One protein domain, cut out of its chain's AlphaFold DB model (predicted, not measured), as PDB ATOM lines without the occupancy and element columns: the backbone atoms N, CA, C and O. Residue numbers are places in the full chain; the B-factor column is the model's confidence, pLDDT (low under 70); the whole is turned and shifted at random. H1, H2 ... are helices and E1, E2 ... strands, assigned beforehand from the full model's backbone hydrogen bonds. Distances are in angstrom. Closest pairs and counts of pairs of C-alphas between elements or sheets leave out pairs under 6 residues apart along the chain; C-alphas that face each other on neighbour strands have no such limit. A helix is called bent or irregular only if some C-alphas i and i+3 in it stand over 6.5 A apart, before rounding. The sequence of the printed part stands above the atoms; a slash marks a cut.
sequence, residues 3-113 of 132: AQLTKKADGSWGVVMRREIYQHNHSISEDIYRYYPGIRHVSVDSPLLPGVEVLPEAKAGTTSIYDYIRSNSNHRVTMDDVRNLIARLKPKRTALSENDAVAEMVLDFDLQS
ATOM      1  N   ALA A   3      26.403 -51.517  37.299       83.88
ATOM      2  CA  ALA A   3      27.122 -52.489  38.104       83.88
ATOM      3  C   ALA A   3      27.597 -53.618  37.186       83.88
ATOM      4  O   ALA A   3      26.797 -54.212  36.465       83.88
ATOM      5  N   GLN A   4      28.895 -53.908  37.209       88.88
ATOM      6  CA  GLN A   4      29.484 -55.001  36.445       88.88
ATOM      7  C   GLN A   4      30.095 -56.021  37.404       88.88
ATOM      8  O   GLN A   4      30.859 -55.663  38.300       88.88
ATOM      9  N   LEU A   5      29.765 -57.297  37.211       91.00
ATOM     10  CA  LEU A   5      30.385 -58.391  37.946       91.00
ATOM     11  C   LEU A   5      31.733 -58.734  37.296       91.00
ATOM     12  O   LEU A   5      31.796 -59.043  36.106       91.00
ATOM     13  N   THR A   6      32.812 -58.684  38.071       91.31
ATOM     14  CA  THR A   6      34.176 -58.954  37.602       91.31
ATOM     15  C   THR A   6      34.829 -60.016  38.474       91.31
ATOM     16  O   THR A   6      34.770 -59.956  39.702       91.31
ATOM     17  N   LYS A   7      35.489 -60.983  37.831       93.06
ATOM     18  CA  LYS A   7      36.338 -61.962  38.508       93.06
ATOM     19  C   LYS A   7      37.725 -61.358  38.727       93.06
ATOM     20  O   LYS A   7      38.352 -60.886  37.779       93.06
ATOM     21  N   LYS A   8      38.179 -61.334  39.978       89.00
ATOM     22  CA  LYS A   8      39.501 -60.843  40.380       89.00
ATOM     23  C   LYS A   8      40.577 -61.895  40.092       89.00
ATOM     24  O   LYS A   8      40.276 -63.068  39.877       89.00
ATOM     25  N   ALA A   9      41.841 -61.470  40.106       89.88
ATOM     26  CA  ALA A   9      42.991 -62.341  39.843       89.88
ATOM     27  C   ALA A   9      43.136 -63.488  40.863       89.88
ATOM     28  O   ALA A   9      43.636 -64.552  40.517       89.88
ATOM     29  N   ASP A  10      42.644 -63.297  42.089       93.25
ATOM     30  CA  ASP A  10      42.591 -64.315  43.150       93.25
ATOM     31  C   ASP A  10      41.426 -65.317  42.986       93.25
ATOM     32  O   ASP A  10      41.230 -66.196  43.821       93.25
ATOM     33  N   GLY A  11      40.633 -65.188  41.917       91.00
ATOM     34  CA  GLY A  11      39.488 -66.046  41.624       91.00
ATOM     35  C   GLY A  11      38.184 -65.639  42.313       91.00
ATOM     36  O   GLY A  11      37.137 -66.196  41.964       91.00
ATOM     37  N   SER A  12      38.211 -64.662  43.224       94.12
ATOM     38  CA  SER A  12      37.013 -64.131  43.877       94.12
ATOM     39  C   SER A  12      36.205 -63.229  42.935       94.12
ATOM     40  O   SER A  12      36.724 -62.653  41.976       94.12
ATOM     41  N   TRP A  13      34.906 -63.103  43.196       94.06
ATOM     42  CA  TRP A  13      34.026 -62.213  42.441       94.06
ATOM     43  C   TRP A  13      33.847 -60.885  43.174       94.06
ATOM     44  O   TRP A  13      33.702 -60.847  44.395       94.06
ATOM     45  N   GLY A  14      33.849 -59.786  42.425       90.94
ATOM     46  CA  GLY A  14      33.556 -58.452  42.935       90.94
ATOM     47  C   GLY A  14      32.568 -57.715  42.041       90.94
ATOM     48  O   GLY A  14      32.532 -57.931  40.829       90.94
ATOM     49  N   VAL A  15      31.778 -56.827  42.640       90.50
ATOM     50  CA  VAL A  15      30.924 -55.891  41.904       90.50
ATOM     51  C   VAL A  15      31.690 -54.589  41.727       90.50
ATOM     52  O   VAL A  15      32.102 -53.963  42.704       90.50
ATOM     53  N   VAL A  16      31.885 -54.181  40.478       87.81
ATOM     54  CA  VAL A  16      32.470 -52.888  40.127       87.81
ATOM     55  C   VAL A  16      31.343 -51.950  39.734       87.81
ATOM     56  O   VAL A  16      30.609 -52.196  38.776       87.81
ATOM     57  N   MET A  17      31.224 -50.851  40.469       86.75
ATOM     58  CA  MET A  17      30.298 -49.776  40.143       86.75
ATOM     59  C   MET A  17      30.987 -48.814  39.181       86.75
ATOM     60  O   MET A  17      31.922 -48.109  39.561       86.75
ATOM     61  N   ARG A  18      30.529 -48.766  37.930       80.69
ATOM     62  CA  ARG A  18      30.952 -47.737  36.978       80.69
ATOM     63  C   ARG A  18      29.992 -46.557  37.076       80.69
ATOM     64  O   ARG A  18      28.787 -46.673  36.826       80.69
ATOM     65  N   ARG A  19      30.539 -45.401  37.457       77.38
ATOM     66  CA  ARG A  19      29.839 -44.120  37.376       77.38
ATOM     67  C   ARG A  19      30.176 -43.483  36.036       77.38
ATOM     68  O   ARG A  19      31.298 -43.041  35.827       77.38
ATOM     69  N   GLU A  20      29.202 -43.442  35.141       75.69
ATOM     70  CA  GLU A  20      29.297 -42.632  33.931       75.69
ATOM     71  C   GLU A  20      29.198 -41.164  34.343       75.69
ATOM     72  O   GLU A  20      28.227 -40.746  34.982       75.69
ATOM     73  N   ILE A  21      30.245 -40.400  34.047       74.44
ATOM     74  CA  ILE A  21      30.263 -38.956  34.245       74.44
ATOM     75  C   ILE A  21      29.994 -38.341  32.877       74.44
ATOM     76  O   ILE A  21      30.860 -38.338  32.007       74.44
ATOM     77  N   TYR A  22      28.773 -37.849  32.688       72.06
ATOM     78  CA  TYR A  22      28.401 -37.095  31.500       72.06
ATOM     79  C   TYR A  22      28.791 -35.639  31.721       72.06
ATOM     80  O   TYR A  22      28.165 -34.922  32.499       72.06
ATOM     81  N   GLN A  23      29.869 -35.228  31.066       79.88
ATOM     82  CA  GLN A  23      30.333 -33.850  31.038       79.88
ATOM     83  C   GLN A  23      30.509 -33.412  29.592       79.88
ATOM     84  O   GLN A  23      30.719 -34.228  28.692       79.88
ATOM     85  N   HIS A  24      30.424 -32.107  29.376       79.00
ATOM     86  CA  HIS A  24      30.766 -31.526  28.090       79.00
ATOM     87  C   HIS A  24      32.279 -31.630  27.868       79.00
ATOM     88  O   HIS A  24      33.071 -31.449  28.790       79.00
ATOM     89  N   ASN A  25      32.684 -31.907  26.630       82.00
ATOM     90  CA  ASN A  25      34.091 -31.931  26.212       82.00
ATOM     91  C   ASN A  25      34.696 -30.522  26.039       82.00
ATOM     92  O   ASN A  25      35.836 -30.388  25.605       82.00
ATOM     93  N   HIS A  26      33.925 -29.480  26.345       80.06
ATOM     94  CA  HIS A  26      34.309 -28.078  26.280       80.06
ATOM     95  C   HIS A  26      33.571 -27.290  27.367       80.06
ATOM     96  O   HIS A  26      32.554 -27.738  27.900       80.06
ATOM     97  N   SER A  27      34.081 -26.100  27.683       84.12
ATOM     98  CA  SER A  27      33.373 -25.171  28.567       84.12
ATOM     99  C   SER A  27      32.147 -24.621  27.846       84.12
ATOM    100  O   SER A  27      32.275 -24.063  26.758       84.12
ATOM    101  N   ILE A  28      30.972 -24.758  28.454       84.88
ATOM    102  CA  ILE A  28      29.751 -24.128  27.957       84.88
ATOM    103  C   ILE A  28      29.622 -22.763  28.613       84.88
ATOM    104  O   ILE A  28      29.558 -22.662  29.838       84.88
ATOM    105  N   SER A  29      29.584 -21.715  27.792       88.50
ATOM    106  CA  SER A  29      29.223 -20.389  28.279       88.50
ATOM    107  C   SER A  29      27.729 -20.332  28.593       88.50
ATOM    108  O   SER A  29      26.913 -21.002  27.958       88.50
ATOM    109  N   GLU A  30      27.367 -19.477  29.546       86.25
ATOM    110  CA  GLU A  30      25.969 -19.173  29.860       86.25
ATOM    111  C   GLU A  30      25.192 -18.756  28.600       86.25
ATOM    112  O   GLU A  30      24.060 -19.187  28.396       86.25
ATOM    113  N   ASP A  31      25.816 -17.990  27.702       87.31
ATOM    114  CA  ASP A  31      25.183 -17.573  26.451       87.31
ATOM    115  C   ASP A  31      24.829 -18.759  25.554       87.31
ATOM    116  O   ASP A  31      23.726 -18.793  25.022       87.31
ATOM    117  N   ILE A  32      25.701 -19.767  25.434       86.69
ATOM    118  CA  ILE A  32      25.406 -20.989  24.668       86.69
ATOM    119  C   ILE A  32      24.310 -21.806  25.364       86.69
ATOM    120  O   ILE A  32      23.379 -22.283  24.709       86.69
ATOM    121  N   TYR A  33      24.387 -21.937  26.691       86.12
ATOM    122  CA  TYR A  33      23.418 -22.688  27.492       86.12
ATOM    123  C   TYR A  33      21.988 -22.148  27.352       86.12
ATOM    124  O   TYR A  33      21.034 -22.922  27.264       86.12
ATOM    125  N   ARG A  34      21.820 -20.824  27.248       86.38
ATOM    126  CA  ARG A  34      20.508 -20.169  27.091       86.38
ATOM    127  C   ARG A  34      19.742 -20.592  25.840       86.38
ATOM    128  O   ARG A  34      18.519 -20.482  25.828       86.38
ATOM    129  N   TYR A  35      20.429 -21.091  24.813       86.69
ATOM    130  CA  TYR A  35      19.794 -21.572  23.585       86.69
ATOM    131  C   TYR A  35      19.458 -23.066  23.612       86.69
ATOM    132  O   TYR A  35      18.878 -23.572  22.650       86.69
ATOM    133  N   TYR A  36      19.788 -23.781  24.691       88.69
ATOM    134  CA  TYR A  36      19.537 -25.216  24.766       88.69
ATOM    135  C   TYR A  36      18.030 -25.507  24.815       88.69
ATOM    136  O   TYR A  36      17.309 -24.860  25.581       88.69
ATOM    137  N   PRO A  37      17.543 -26.526  24.076       86.31
ATOM    138  CA  PRO A  37      16.120 -26.859  24.043       86.31
ATOM    139  C   PRO A  37      15.510 -27.085  25.430       86.31
ATOM    140  O   PRO A  37      14.404 -26.631  25.684       86.31
ATOM    141  N   GLY A  38      16.242 -27.713  26.357       87.44
ATOM    142  CA  GLY A  38      15.741 -27.982  27.712       87.44
ATOM    143  C   GLY A  38      15.466 -26.728  28.549       87.44
ATOM    144  O   GLY A  38      14.613 -26.756  29.427       87.44
ATOM    145  N   ILE A  39      16.151 -25.618  28.262       89.00
ATOM    146  CA  ILE A  39      15.923 -24.330  28.931       89.00
ATOM    147  C   ILE A  39      14.966 -23.446  28.127       89.00
ATOM    148  O   ILE A  39      14.249 -22.637  28.716       89.00
ATOM    149  N   ARG A  40      14.888 -23.615  26.806       91.94
ATOM    150  CA  ARG A  40      13.961 -22.859  25.950       91.94
ATOM    151  C   ARG A  40      12.550 -23.430  25.880       91.94
ATOM    152  O   ARG A  40      11.620 -22.683  25.603       91.94
ATOM    153  N   HIS A  41      12.368 -24.727  26.102       89.94
ATOM    154  CA  HIS A  41      11.072 -25.379  25.952       89.94
ATOM    155  C   HIS A  41      10.483 -25.752  27.304       89.94
ATOM    156  O   HIS A  41      11.108 -26.458  28.092       89.94
ATOM    157  N   VAL A  42       9.232 -25.357  27.523       88.44
ATOM    158  CA  VAL A  42       8.430 -25.878  28.629       88.44
ATOM    159  C   VAL A  42       7.838 -27.226  28.197       88.44
ATOM    160  O   VAL A  42       7.102 -27.311  27.203       88.44
ATOM    161  N   SER A  43       8.219 -28.290  28.909       85.50
ATOM    162  CA  SER A  43       7.688 -29.645  28.695       85.50
ATOM    163  C   SER A  43       6.204 -29.716  29.057       85.50
ATOM    164  O   SER A  43       5.758 -28.969  29.923       85.50
ATOM    165  N   VAL A  44       5.462 -30.639  28.438       79.62
ATOM    166  CA  VAL A  44       4.062 -30.913  28.814       79.62
ATOM    167  C   VAL A  44       3.930 -31.479  30.227       79.62
ATOM    168  O   VAL A  44       2.966 -31.193  30.917       79.62
ATOM    169  N   ASP A  45       4.951 -32.190  30.700       82.69
ATOM    170  CA  ASP A  45       4.981 -32.740  32.060       82.69
ATOM    171  C   ASP A  45       5.552 -31.740  33.081       82.69
ATOM    172  O   ASP A  45       5.891 -32.099  34.209       82.69
ATOM    173  N   SER A  46       5.745 -30.479  32.676       85.88
ATOM    174  CA  SER A  46       6.301 -29.461  33.558       85.88
ATOM    175  C   SER A  46       5.299 -29.108  34.659       85.88
ATOM    176  O   SER A  46       4.148 -28.806  34.346       85.88
ATOM    177  N   PRO A  47       5.727 -29.000  35.931       85.81
ATOM    178  CA  PRO A  47       4.863 -28.498  37.002       85.81
ATOM    179  C   PRO A  47       4.412 -27.044  36.776       85.81
ATOM    180  O   PRO A  47       3.533 -26.558  37.477       85.81
ATOM    181  N   LEU A  48       5.003 -26.342  35.801       87.00
ATOM    182  CA  LEU A  48       4.603 -24.996  35.392       87.00
ATOM    183  C   LEU A  48       3.356 -24.986  34.503       87.00
ATOM    184  O   LEU A  48       2.705 -23.945  34.422       87.00
ATOM    185  N   LEU A  49       3.039 -26.098  33.823       86.19
ATOM    186  CA  LEU A  49       1.960 -26.138  32.833       86.19
ATOM    187  C   LEU A  49       0.586 -25.775  33.389       86.19
ATOM    188  O   LEU A  49      -0.054 -24.945  32.750       86.19
ATOM    189  N   PRO A  50       0.155 -26.257  34.570       83.81
ATOM    190  CA  PRO A  50      -1.137 -25.855  35.121       83.81
ATOM    191  C   PRO A  50      -1.275 -24.331  35.242       83.81
ATOM    192  O   PRO A  50      -2.314 -23.771  34.926       83.81
ATOM    193  N   GLY A  51      -0.198 -23.639  35.630       81.12
ATOM    194  CA  GLY A  51      -0.174 -22.177  35.695       81.12
ATOM    195  C   GLY A  51      -0.154 -21.494  34.323       81.12
ATOM    196  O   GLY A  51      -0.689 -20.404  34.173       81.12
ATOM    197  N   VAL A  52       0.440 -22.129  33.312       83.06
ATOM    198  CA  VAL A  52       0.428 -21.626  31.930       83.06
ATOM    199  C   VAL A  52      -0.941 -21.813  31.276       83.06
ATOM    200  O   VAL A  52      -1.334 -20.959  30.492       83.06
ATOM    201  N   GLU A  53      -1.663 -22.886  31.595       77.19
ATOM    202  CA  GLU A  53      -2.980 -23.210  31.025       77.19
ATOM    203  C   GLU A  53      -4.100 -22.301  31.559       77.19
ATOM    204  O   GLU A  53      -4.977 -21.911  30.794       77.19
ATOM    205  N   VAL A  54      -4.026 -21.869  32.825       74.50
ATOM    206  CA  VAL A  54      -5.030 -20.965  33.429       74.50
ATOM    207  C   VAL A  54      -4.900 -19.501  32.993       74.50
ATOM    208  O   VAL A  54      -5.839 -18.719  33.122       74.50
ATOM    209  N   LEU A  55      -3.740 -19.082  32.482       67.88
ATOM    210  CA  LEU A  55      -3.520 -17.695  32.046       67.88
ATOM    211  C   LEU A  55      -4.330 -17.328  30.788       67.88
ATOM    212  O   LEU A  55      -4.959 -16.266  30.786       67.88
ATOM    213  N   PRO A  56      -4.404 -18.186  29.754       62.38
ATOM    214  CA  PRO A  56      -5.391 -18.079  28.685       62.38
ATOM    215  C   PRO A  56      -6.833 -17.922  29.187       62.38
ATOM    216  O   PRO A  56      -7.554 -17.060  28.685       62.38
ATOM    217  N   GLU A  57      -7.245 -18.688  30.204       55.06
ATOM    218  CA  GLU A  57      -8.605 -18.633  30.774       55.06
ATOM    219  C   GLU A  57      -8.901 -17.280  31.444       55.06
ATOM    220  O   GLU A  57     -10.026 -16.779  31.400       55.06
ATOM    221  N   ALA A  58      -7.869 -16.623  31.981       58.62
ATOM    222  CA  ALA A  58      -7.942 -15.267  32.521       58.62
ATOM    223  C   ALA A  58      -7.899 -14.160  31.443       58.62
ATOM    224  O   ALA A  58      -7.784 -12.981  31.786       58.62
ATOM    225  N   LYS A  59      -7.987 -14.511  30.148       60.59
ATOM    226  CA  LYS A  59      -7.801 -13.608  28.990       60.59
ATOM    227  C   LYS A  59      -6.422 -12.942  28.956       60.59
ATOM    228  O   LYS A  59      -6.270 -11.848  28.411       60.59
ATOM    229  N   ALA A  60      -5.414 -13.581  29.544       67.00
ATOM    230  CA  ALA A  60      -4.069 -13.042  29.552       67.00
ATOM    231  C   ALA A  60      -3.409 -13.241  28.176       67.00
ATOM    232  O   ALA A  60      -3.404 -14.339  27.617       67.00
ATOM    233  N   GLY A  61      -2.843 -12.166  27.630       73.38
ATOM    234  CA  GLY A  61      -2.141 -12.192  26.350       73.38
ATOM    235  C   GLY A  61      -0.869 -13.039  26.359       73.38
ATOM    236  O   GLY A  61      -0.322 -13.386  27.411       73.38
ATOM    237  N   THR A  62      -0.316 -13.287  25.171       80.69
ATOM    238  CA  THR A  62       0.947 -14.043  24.991       80.69
ATOM    239  C   THR A  62       2.118 -13.485  25.816       80.69
ATOM    240  O   THR A  62       2.982 -14.237  26.267       80.69
ATOM    241  N   THR A  63       2.120 -12.173  26.064       82.94
ATOM    242  CA  THR A  63       3.124 -11.486  26.896       82.94
ATOM    243  C   THR A  63       3.005 -11.869  28.372       82.94
ATOM    244  O   THR A  63       4.010 -12.137  29.019       82.94
ATOM    245  N   SER A  64       1.785 -12.005  28.893       84.19
ATOM    246  CA  SER A  64       1.582 -12.429  30.281       84.19
ATOM    247  C   SER A  64       2.071 -13.858  30.513       84.19
ATOM    248  O   SER A  64       2.624 -14.158  31.570       84.19
ATOM    249  N   ILE A  65       1.896 -14.742  29.525       86.19
ATOM    250  CA  ILE A  65       2.406 -16.119  29.578       86.19
ATOM    251  C   ILE A  65       3.941 -16.119  29.546       86.19
ATOM    252  O   ILE A  65       4.579 -16.846  30.311       86.19
ATOM    253  N   TYR A  66       4.544 -15.276  28.703       90.25
ATOM    254  CA  TYR A  66       5.993 -15.075  28.661       90.25
ATOM    255  C   TYR A  66       6.554 -14.627  30.020       90.25
ATOM    256  O   TYR A  66       7.483 -15.258  30.540       90.25
ATOM    257  N   ASP A  67       5.968 -13.588  30.618       89.75
ATOM    258  CA  ASP A  67       6.413 -13.037  31.901       89.75
ATOM    259  C   ASP A  67       6.238 -14.045  33.036       89.75
ATOM    260  O   ASP A  67       7.136 -14.211  33.870       89.75
ATOM    261  N   TYR A  68       5.126 -14.785  33.038       90.38
ATOM    262  CA  TYR A  68       4.873 -15.835  34.015       90.38
ATOM    263  C   TYR A  68       5.944 -16.928  33.973       90.38
ATOM    264  O   TYR A  68       6.526 -17.253  35.011       90.38
ATOM    265  N   ILE A  69       6.261 -17.468  32.789       91.38
ATOM    266  CA  ILE A  69       7.257 -18.542  32.658       91.38
ATOM    267  C   ILE A  69       8.627 -18.070  33.160       91.38
ATOM    268  O   ILE A  69       9.303 -18.808  33.881       91.38
ATOM    269  N   ARG A  70       9.035 -16.842  32.819       91.62
ATOM    270  CA  ARG A  70      10.342 -16.296  33.226       91.62
ATOM    271  C   ARG A  70      10.412 -15.921  34.701       91.62
ATOM    272  O   ARG A  70      11.492 -15.997  35.280       91.62
ATOM    273  N   SER A  71       9.291 -15.531  35.302       91.81
ATOM    274  CA  SER A  71       9.228 -15.165  36.723       91.81
ATOM    275  C   SER A  71       9.148 -16.386  37.641       91.81
ATOM    276  O   SER A  71       9.565 -16.311  38.792       91.81
ATOM    277  N   ASN A  72       8.643 -17.515  37.134       90.69
ATOM    278  CA  ASN A  72       8.380 -18.715  37.934       90.69
ATOM    279  C   ASN A  72       9.307 -19.893  37.600       90.69
ATOM    280  O   ASN A  72       9.124 -20.991  38.124       90.69
ATOM    281  N   SER A  73      10.302 -19.708  36.725       90.50
ATOM    282  CA  SER A  73      11.219 -20.784  36.349       90.50
ATOM    283  C   SER A  73      12.564 -20.296  35.820       90.50
ATOM    284  O   SER A  73      12.740 -19.134  35.466       90.50
ATOM    285  N   ASN A  74      13.509 -21.229  35.689       89.56
ATOM    286  CA  ASN A  74      14.805 -20.974  35.058       89.56
ATOM    287  C   ASN A  74      14.752 -21.017  33.521       89.56
ATOM    288  O   ASN A  74      15.798 -20.954  32.872       89.56
ATOM    289  N   HIS A  75      13.564 -21.148  32.922       92.06
ATOM    290  CA  HIS A  75      13.441 -21.175  31.473       92.06
ATOM    291  C   HIS A  75      13.837 -19.834  30.845       92.06
ATOM    292  O   HIS A  75      13.573 -18.746  31.361       92.06
ATOM    293  N   ARG A  76      14.454 -19.915  29.665       91.06
ATOM    294  CA  ARG A  76      14.863 -18.761  28.854       91.06
ATOM    295  C   ARG A  76      14.053 -18.715  27.566       91.06
ATOM    296  O   ARG A  76      14.610 -18.598  26.481       91.06
ATOM    297  N   VAL A  77      12.733 -18.810  27.710       91.12
ATOM    298  CA  VAL A  77      11.794 -18.750  26.586       91.12
ATOM    299  C   VAL A  77      11.914 -17.426  25.833       91.12
ATOM    300  O   VAL A  77      12.163 -16.370  26.433       91.12
ATOM    301  N   THR A  78      11.719 -17.485  24.523       90.88
ATOM    302  CA  THR A  78      11.428 -16.327  23.671       90.88
ATOM    303  C   THR A  78       9.923 -16.223  23.424       90.88
ATOM    304  O   THR A  78       9.168 -17.146  23.730       90.88
ATOM    305  N   MET A  79       9.467 -15.115  22.833       88.81
ATOM    306  CA  MET A  79       8.067 -15.002  22.411       88.81
ATOM    307  C   MET A  79       7.679 -16.107  21.422       88.81
ATOM    308  O   MET A  79       6.583 -16.641  21.518       88.81
ATOM    309  N   ASP A  80       8.577 -16.511  20.522       89.25
ATOM    310  CA  ASP A  80       8.297 -17.600  19.577       89.25
ATOM    311  C   ASP A  80       8.122 -18.948  20.281       89.25
ATOM    312  O   ASP A  80       7.242 -19.723  19.912       89.25
ATOM    313  N   ASP A  81       8.895 -19.211  21.339       90.62
ATOM    314  CA  ASP A  81       8.726 -20.422  22.150       90.62
ATOM    315  C   ASP A  81       7.349 -20.451  22.821       90.62
ATOM    316  O   ASP A  81       6.700 -21.496  22.859       90.62
ATOM    317  N   VAL A  82       6.876 -19.295  23.298       88.81
ATOM    318  CA  VAL A  82       5.546 -19.143  23.901       88.81
ATOM    319  C   VAL A  82       4.444 -19.349  22.865       88.81
ATOM    320  O   VAL A  82       3.506 -20.101  23.120       88.81
ATOM    321  N   ARG A  83       4.575 -18.769  21.667       86.25
ATOM    322  CA  ARG A  83       3.624 -18.991  20.562       86.25
ATOM    323  C   ARG A  83       3.537 -20.471  20.188       86.25
ATOM    324  O   ARG A  83       2.440 -21.010  20.058       86.25
ATOM    325  N   ASN A  84       4.685 -21.141  20.082       87.00
ATOM    326  CA  ASN A  84       4.761 -22.572  19.792       87.00
ATOM    327  C   ASN A  84       4.172 -23.430  20.922       87.00
ATOM    328  O   ASN A  84       3.537 -24.450  20.653       87.00
ATOM    329  N   LEU A  85       4.372 -23.034  22.182       87.25
ATOM    330  CA  LEU A  85       3.778 -23.698  23.340       87.25
ATOM    331  C   LEU A  85       2.251 -23.586  23.308       87.25
ATOM    332  O   LEU A  85       1.578 -24.604  23.397       87.25
ATOM    333  N   ILE A  86       1.713 -22.386  23.094       83.00
ATOM    334  CA  ILE A  86       0.266 -22.155  22.997       83.00
ATOM    335  C   ILE A  86      -0.325 -22.961  21.840       83.00
ATOM    336  O   ILE A  86      -1.299 -23.677  22.034       83.00
ATOM    337  N   ALA A  87       0.301 -22.935  20.660       82.19
ATOM    338  CA  ALA A  87      -0.151 -23.718  19.509       82.19
ATOM    339  C   ALA A  87      -0.202 -25.233  19.789       82.19
ATOM    340  O   ALA A  87      -1.060 -25.925  19.242       82.19
ATOM    341  N   ARG A  88       0.692 -25.749  20.643       83.00
ATOM    342  CA  ARG A  88       0.673 -27.149  21.100       83.00
ATOM    343  C   ARG A  88      -0.417 -27.430  22.134       83.00
ATOM    344  O   ARG A  88      -0.911 -28.552  22.161       83.00
ATOM    345  N   LEU A  89      -0.734 -26.458  22.990       78.69
ATOM    346  CA  LEU A  89      -1.751 -26.584  24.038       78.69
ATOM    347  C   LEU A  89      -3.175 -26.411  23.500       78.69
ATOM    348  O   LEU A  89      -4.107 -26.949  24.092       78.69
ATOM    349  N   LYS A  90      -3.351 -25.715  22.366       73.19
ATOM    350  CA  LYS A  90      -4.662 -25.560  21.726       73.19
ATOM    351  C   LYS A  90      -5.301 -26.938  21.477       73.19
ATOM    352  O   LYS A  90      -4.727 -27.756  20.748       73.19
ATOM    353  N   PRO A  91      -6.498 -27.214  22.027       64.62
ATOM    354  CA  PRO A  91      -7.190 -28.467  21.767       64.62
ATOM    355  C   PRO A  91      -7.542 -28.591  20.277       64.62
ATOM    356  O   PRO A  91      -7.794 -27.601  19.581       64.62
ATOM    357  N   LYS A  92      -7.618 -29.827  19.762       56.97
ATOM    358  CA  LYS A  92      -8.219 -30.099  18.444       56.97
ATOM    359  C   LYS A  92      -9.706 -29.736  18.507       56.97
ATOM    360  O   LYS A  92     -10.507 -30.574  18.889       56.97
ATOM    361  N   ARG A  93     -10.038 -28.487  18.159       51.16
ATOM    362  CA  ARG A  93     -11.377 -27.886  17.990       51.16
ATOM    363  C   ARG A  93     -12.550 -28.870  18.141       51.16
ATOM    364  O   ARG A  93     -13.079 -29.371  17.151       51.16
ATOM    365  N   THR A  94     -12.998 -29.088  19.371       49.44
ATOM    366  CA  THR A  94     -14.309 -29.672  19.671       49.44
ATOM    367  C   THR A  94     -15.057 -28.675  20.541       49.44
ATOM    368  O   THR A  94     -14.622 -28.420  21.655       49.44
ATOM    369  N   ALA A  95     -16.108 -28.076  19.965       53.00
ATOM    370  CA  ALA A  95     -17.108 -27.181  20.564       53.00
ATOM    371  C   ALA A  95     -16.651 -26.416  21.825       53.00
ATOM    372  O   ALA A  95     -16.911 -26.838  22.947       53.00
ATOM    373  N   LEU A  96     -15.977 -25.285  21.614       56.12
ATOM    374  CA  LEU A  96     -15.545 -24.382  22.680       56.12
ATOM    375  C   LEU A  96     -16.736 -23.614  23.280       56.12
ATOM    376  O   LEU A  96     -17.672 -23.257  22.563       56.12
ATOM    377  N   SER A  97     -16.673 -23.346  24.586       64.94
ATOM    378  CA  SER A  97     -17.587 -22.440  25.293       64.94
ATOM    379  C   SER A  97     -17.399 -20.989  24.814       64.94
ATOM    380  O   SER A  97     -16.332 -20.633  24.317       64.94
ATOM    381  N   GLU A  98     -18.398 -20.112  24.968       60.03
ATOM    382  CA  GLU A  98     -18.312 -18.709  24.512       60.03
ATOM    383  C   GLU A  98     -17.124 -17.946  25.132       60.03
ATOM    384  O   GLU A  98     -16.503 -17.117  24.467       60.03
ATOM    385  N   ASN A  99     -16.758 -18.257  26.381       61.78
ATOM    386  CA  ASN A  99     -15.593 -17.655  27.040       61.78
ATOM    387  C   ASN A  99     -14.262 -18.151  26.449       61.78
ATOM    388  O   ASN A  99     -13.356 -17.341  26.241       61.78
ATOM    389  N   ASP A 100     -14.177 -19.436  26.099       66.31
ATOM    390  CA  ASP A 100     -13.008 -20.017  25.426       66.31
ATOM    391  C   ASP A 100     -12.831 -19.413  24.029       66.31
ATOM    392  O   ASP A 100     -11.711 -19.158  23.594       66.31
ATOM    393  N   ALA A 101     -13.933 -19.108  23.335       68.50
ATOM    394  CA  ALA A 101     -13.891 -18.473  22.020       68.50
ATOM    395  C   ALA A 101     -13.271 -17.063  22.063       68.50
ATOM    396  O   ALA A 101     -12.531 -16.690  21.151       68.50
ATOM    397  N   VAL A 102     -13.533 -16.284  23.121       71.00
ATOM    398  CA  VAL A 102     -12.941 -14.944  23.293       71.00
ATOM    399  C   VAL A 102     -11.450 -15.038  23.619       71.00
ATOM    400  O   VAL A 102     -10.660 -14.294  23.037       71.00
ATOM    401  N   ALA A 103     -11.052 -15.950  24.511       70.12
ATOM    402  CA  ALA A 103      -9.641 -16.174  24.828       70.12
ATOM    403  C   ALA A 103      -8.855 -16.620  23.582       70.12
ATOM    404  O   ALA A 103      -7.815 -16.044  23.261       70.12
ATOM    405  N   GLU A 104      -9.401 -17.566  22.816       71.69
ATOM    406  CA  GLU A 104      -8.815 -18.020  21.554       71.69
ATOM    407  C   GLU A 104      -8.716 -16.899  20.514       71.69
ATOM    408  O   GLU A 104      -7.705 -16.816  19.820       71.69
ATOM    409  N   MET A 105      -9.712 -16.010  20.425       74.69
ATOM    410  CA  MET A 105      -9.681 -14.857  19.520       74.69
ATOM    411  C   MET A 105      -8.565 -13.868  19.880       74.69
ATOM    412  O   MET A 105      -7.863 -13.390  18.988       74.69
ATOM    413  N   VAL A 106      -8.385 -13.564  21.169       75.12
ATOM    414  CA  VAL A 106      -7.305 -12.678  21.643       75.12
ATOM    415  C   VAL A 106      -5.940 -13.311  21.381       75.12
ATOM    416  O   VAL A 106      -5.037 -12.643  20.877       75.12
ATOM    417  N   LEU A 107      -5.799 -14.613  21.646       73.00
ATOM    418  CA  LEU A 107      -4.571 -15.346  21.342       73.00
ATOM    419  C   LEU A 107      -4.285 -15.384  19.836       73.00
ATOM    420  O   LEU A 107      -3.152 -15.135  19.434       73.00
ATOM    421  N   ASP A 108      -5.282 -15.656  18.991       76.88
ATOM    422  CA  ASP A 108      -5.121 -15.635  17.530       76.88
ATOM    423  C   ASP A 108      -4.741 -14.236  17.028       76.88
ATOM    424  O   ASP A 108      -3.875 -14.118  16.161       76.88
ATOM    425  N   PHE A 109      -5.322 -13.175  17.594       78.44
ATOM    426  CA  PHE A 109      -4.942 -11.801  17.271       78.44
ATOM    427  C   PHE A 109      -3.469 -11.527  17.604       78.44
ATOM    428  O   PHE A 109      -2.734 -11.033  16.748       78.44
ATOM    429  N   ASP A 110      -3.004 -11.901  18.795       75.06
ATOM    430  CA  ASP A 110      -1.594 -11.766  19.190       75.06
ATOM    431  C   ASP A 110      -0.652 -12.627  18.322       75.06
ATOM    432  O   ASP A 110       0.505 -12.267  18.081       75.06
ATOM    433  N   LEU A 111      -1.129 -13.777  17.835       74.56
ATOM    434  CA  LEU A 111      -0.360 -14.682  16.976       74.56
ATOM    435  C   LEU A 111      -0.231 -14.184  15.531       74.56
ATOM    436  O   LEU A 111       0.763 -14.500  14.877       74.56
ATOM    437  N   GLN A 112      -1.190 -13.402  15.028       78.81
ATOM    438  CA  GLN A 112      -1.186 -12.909  13.643       78.81
ATOM    439  C   GLN A 112      -0.019 -11.968  13.328       78.81
ATOM    440  O   GLN A 112       0.398 -11.867  12.173       78.81
ATOM    441  N   SER A 113       0.509 -11.259  14.326       76.88
ATOM    442  CA  SER A 113       1.634 -10.350  14.127       76.88
ATOM    443  C   SER A 113       2.439 -10.186  15.410       76.88
ATOM    444  O   SER A 113       1.864  -9.941  16.465       76.88
TER     445      SER A 113
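What this domain is: This is residues 3 to 113 of the 132 residues of an uncharacterized protein of Phytophthora parasitica CJ01A1 (UniProt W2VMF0). Picture a two-stranded hairpin, E1 and E2, far out at one end of a long model, joined by a thin arm of chain to a helical head at the other end. In that head H3 and H4 form a helical hairpin, H5 crosses H4 and H6 crosses H3, while the short H1 and H2 lie on the way in from the arm. The printed part has 111 residues with two named strands followed by six named helices, E1 E2 H1 H2 H3 H4 H5 H6; the sheet has the order E1 - E2, antiparallel, and the class is mostly helix. The whole is extended, with a radius of gyration of the C-alphas of 22.9 A and spans of 78 by 35 by 21 A, a rod in outline.

Where its parts are: Find C-alpha 3 at (27.122, -52.489, 38.104); here E1 begins, residues 3 to 7, 13.2 A long. E2 is residues 13 to 18, 15.8 A long. Further on, look for H1 at residues 30 to 33 and H2 at residues 37 to 40, each 4.9 A long. H3 covers residues 49 to 57, from C-alpha 49 at (1.960, -26.138, 32.833), over 13.1 A; it is neither bent nor irregular, but only just: C-alphas 53 and 56 are 6.1 A apart. H4, residues 62 to 72, measures 15.6 A and H5, residues 79 to 89, 15.3 A. H6, residues 98 to 112, is the longest helix, 21.1 A, and ends at C-alpha 112, (-1.186, -12.909, 13.643).

How they stand to each other: Start at the hairpin of E1 and E2, antiparallel at 145 degrees, where N 4 and O 16 are 2.9 A apart and N 16 and O 4 2.8 A, within hydrogen-bond range. E1 is apart from the six helices. H1 and H2 are close but not clearly touching, with closest C-alphas Tyr 33 and Ile 39 at 7.8 A; so are H2 and H5, at Arg 40 and Asp 81, 6.9 A. H3 and H4, a helical hairpin, touch at a shallow tilt of 31 degrees, opposite ways, with closest C-alphas Val 52 and Ile 65 at 6.3 A. H5 touches H4 about perpendicular, at 83 degrees, with closest C-alphas Tyr 66 and Val 82 at 6.3 A. H6 touches H3 about perpendicular, at 79 degrees, with closest C-alphas Pro 56 and Ala 103 at 6.0 A. In H4, H5 and H6 every O i to N i+4 pair is within hydrogen-bond range; in H3 2 of 5 are, beside 2 of 6 O i to N i+3 pairs, and H1 and H2 are too short for an O i to N i+4 pair.

The domain as a whole: The two C-alphas farthest apart are those of Asp 10 and Glu 98, 78.3 A. Residues 20 to 32, of which 30 to 32 belong to H1, stand free, and the link from E2 to H1 is long, with 11 residues. The printed part has no cut. Mean pLDDT of the printed part is 80.9; look for values under 70 at residues 55 to 60 and 91 to 101.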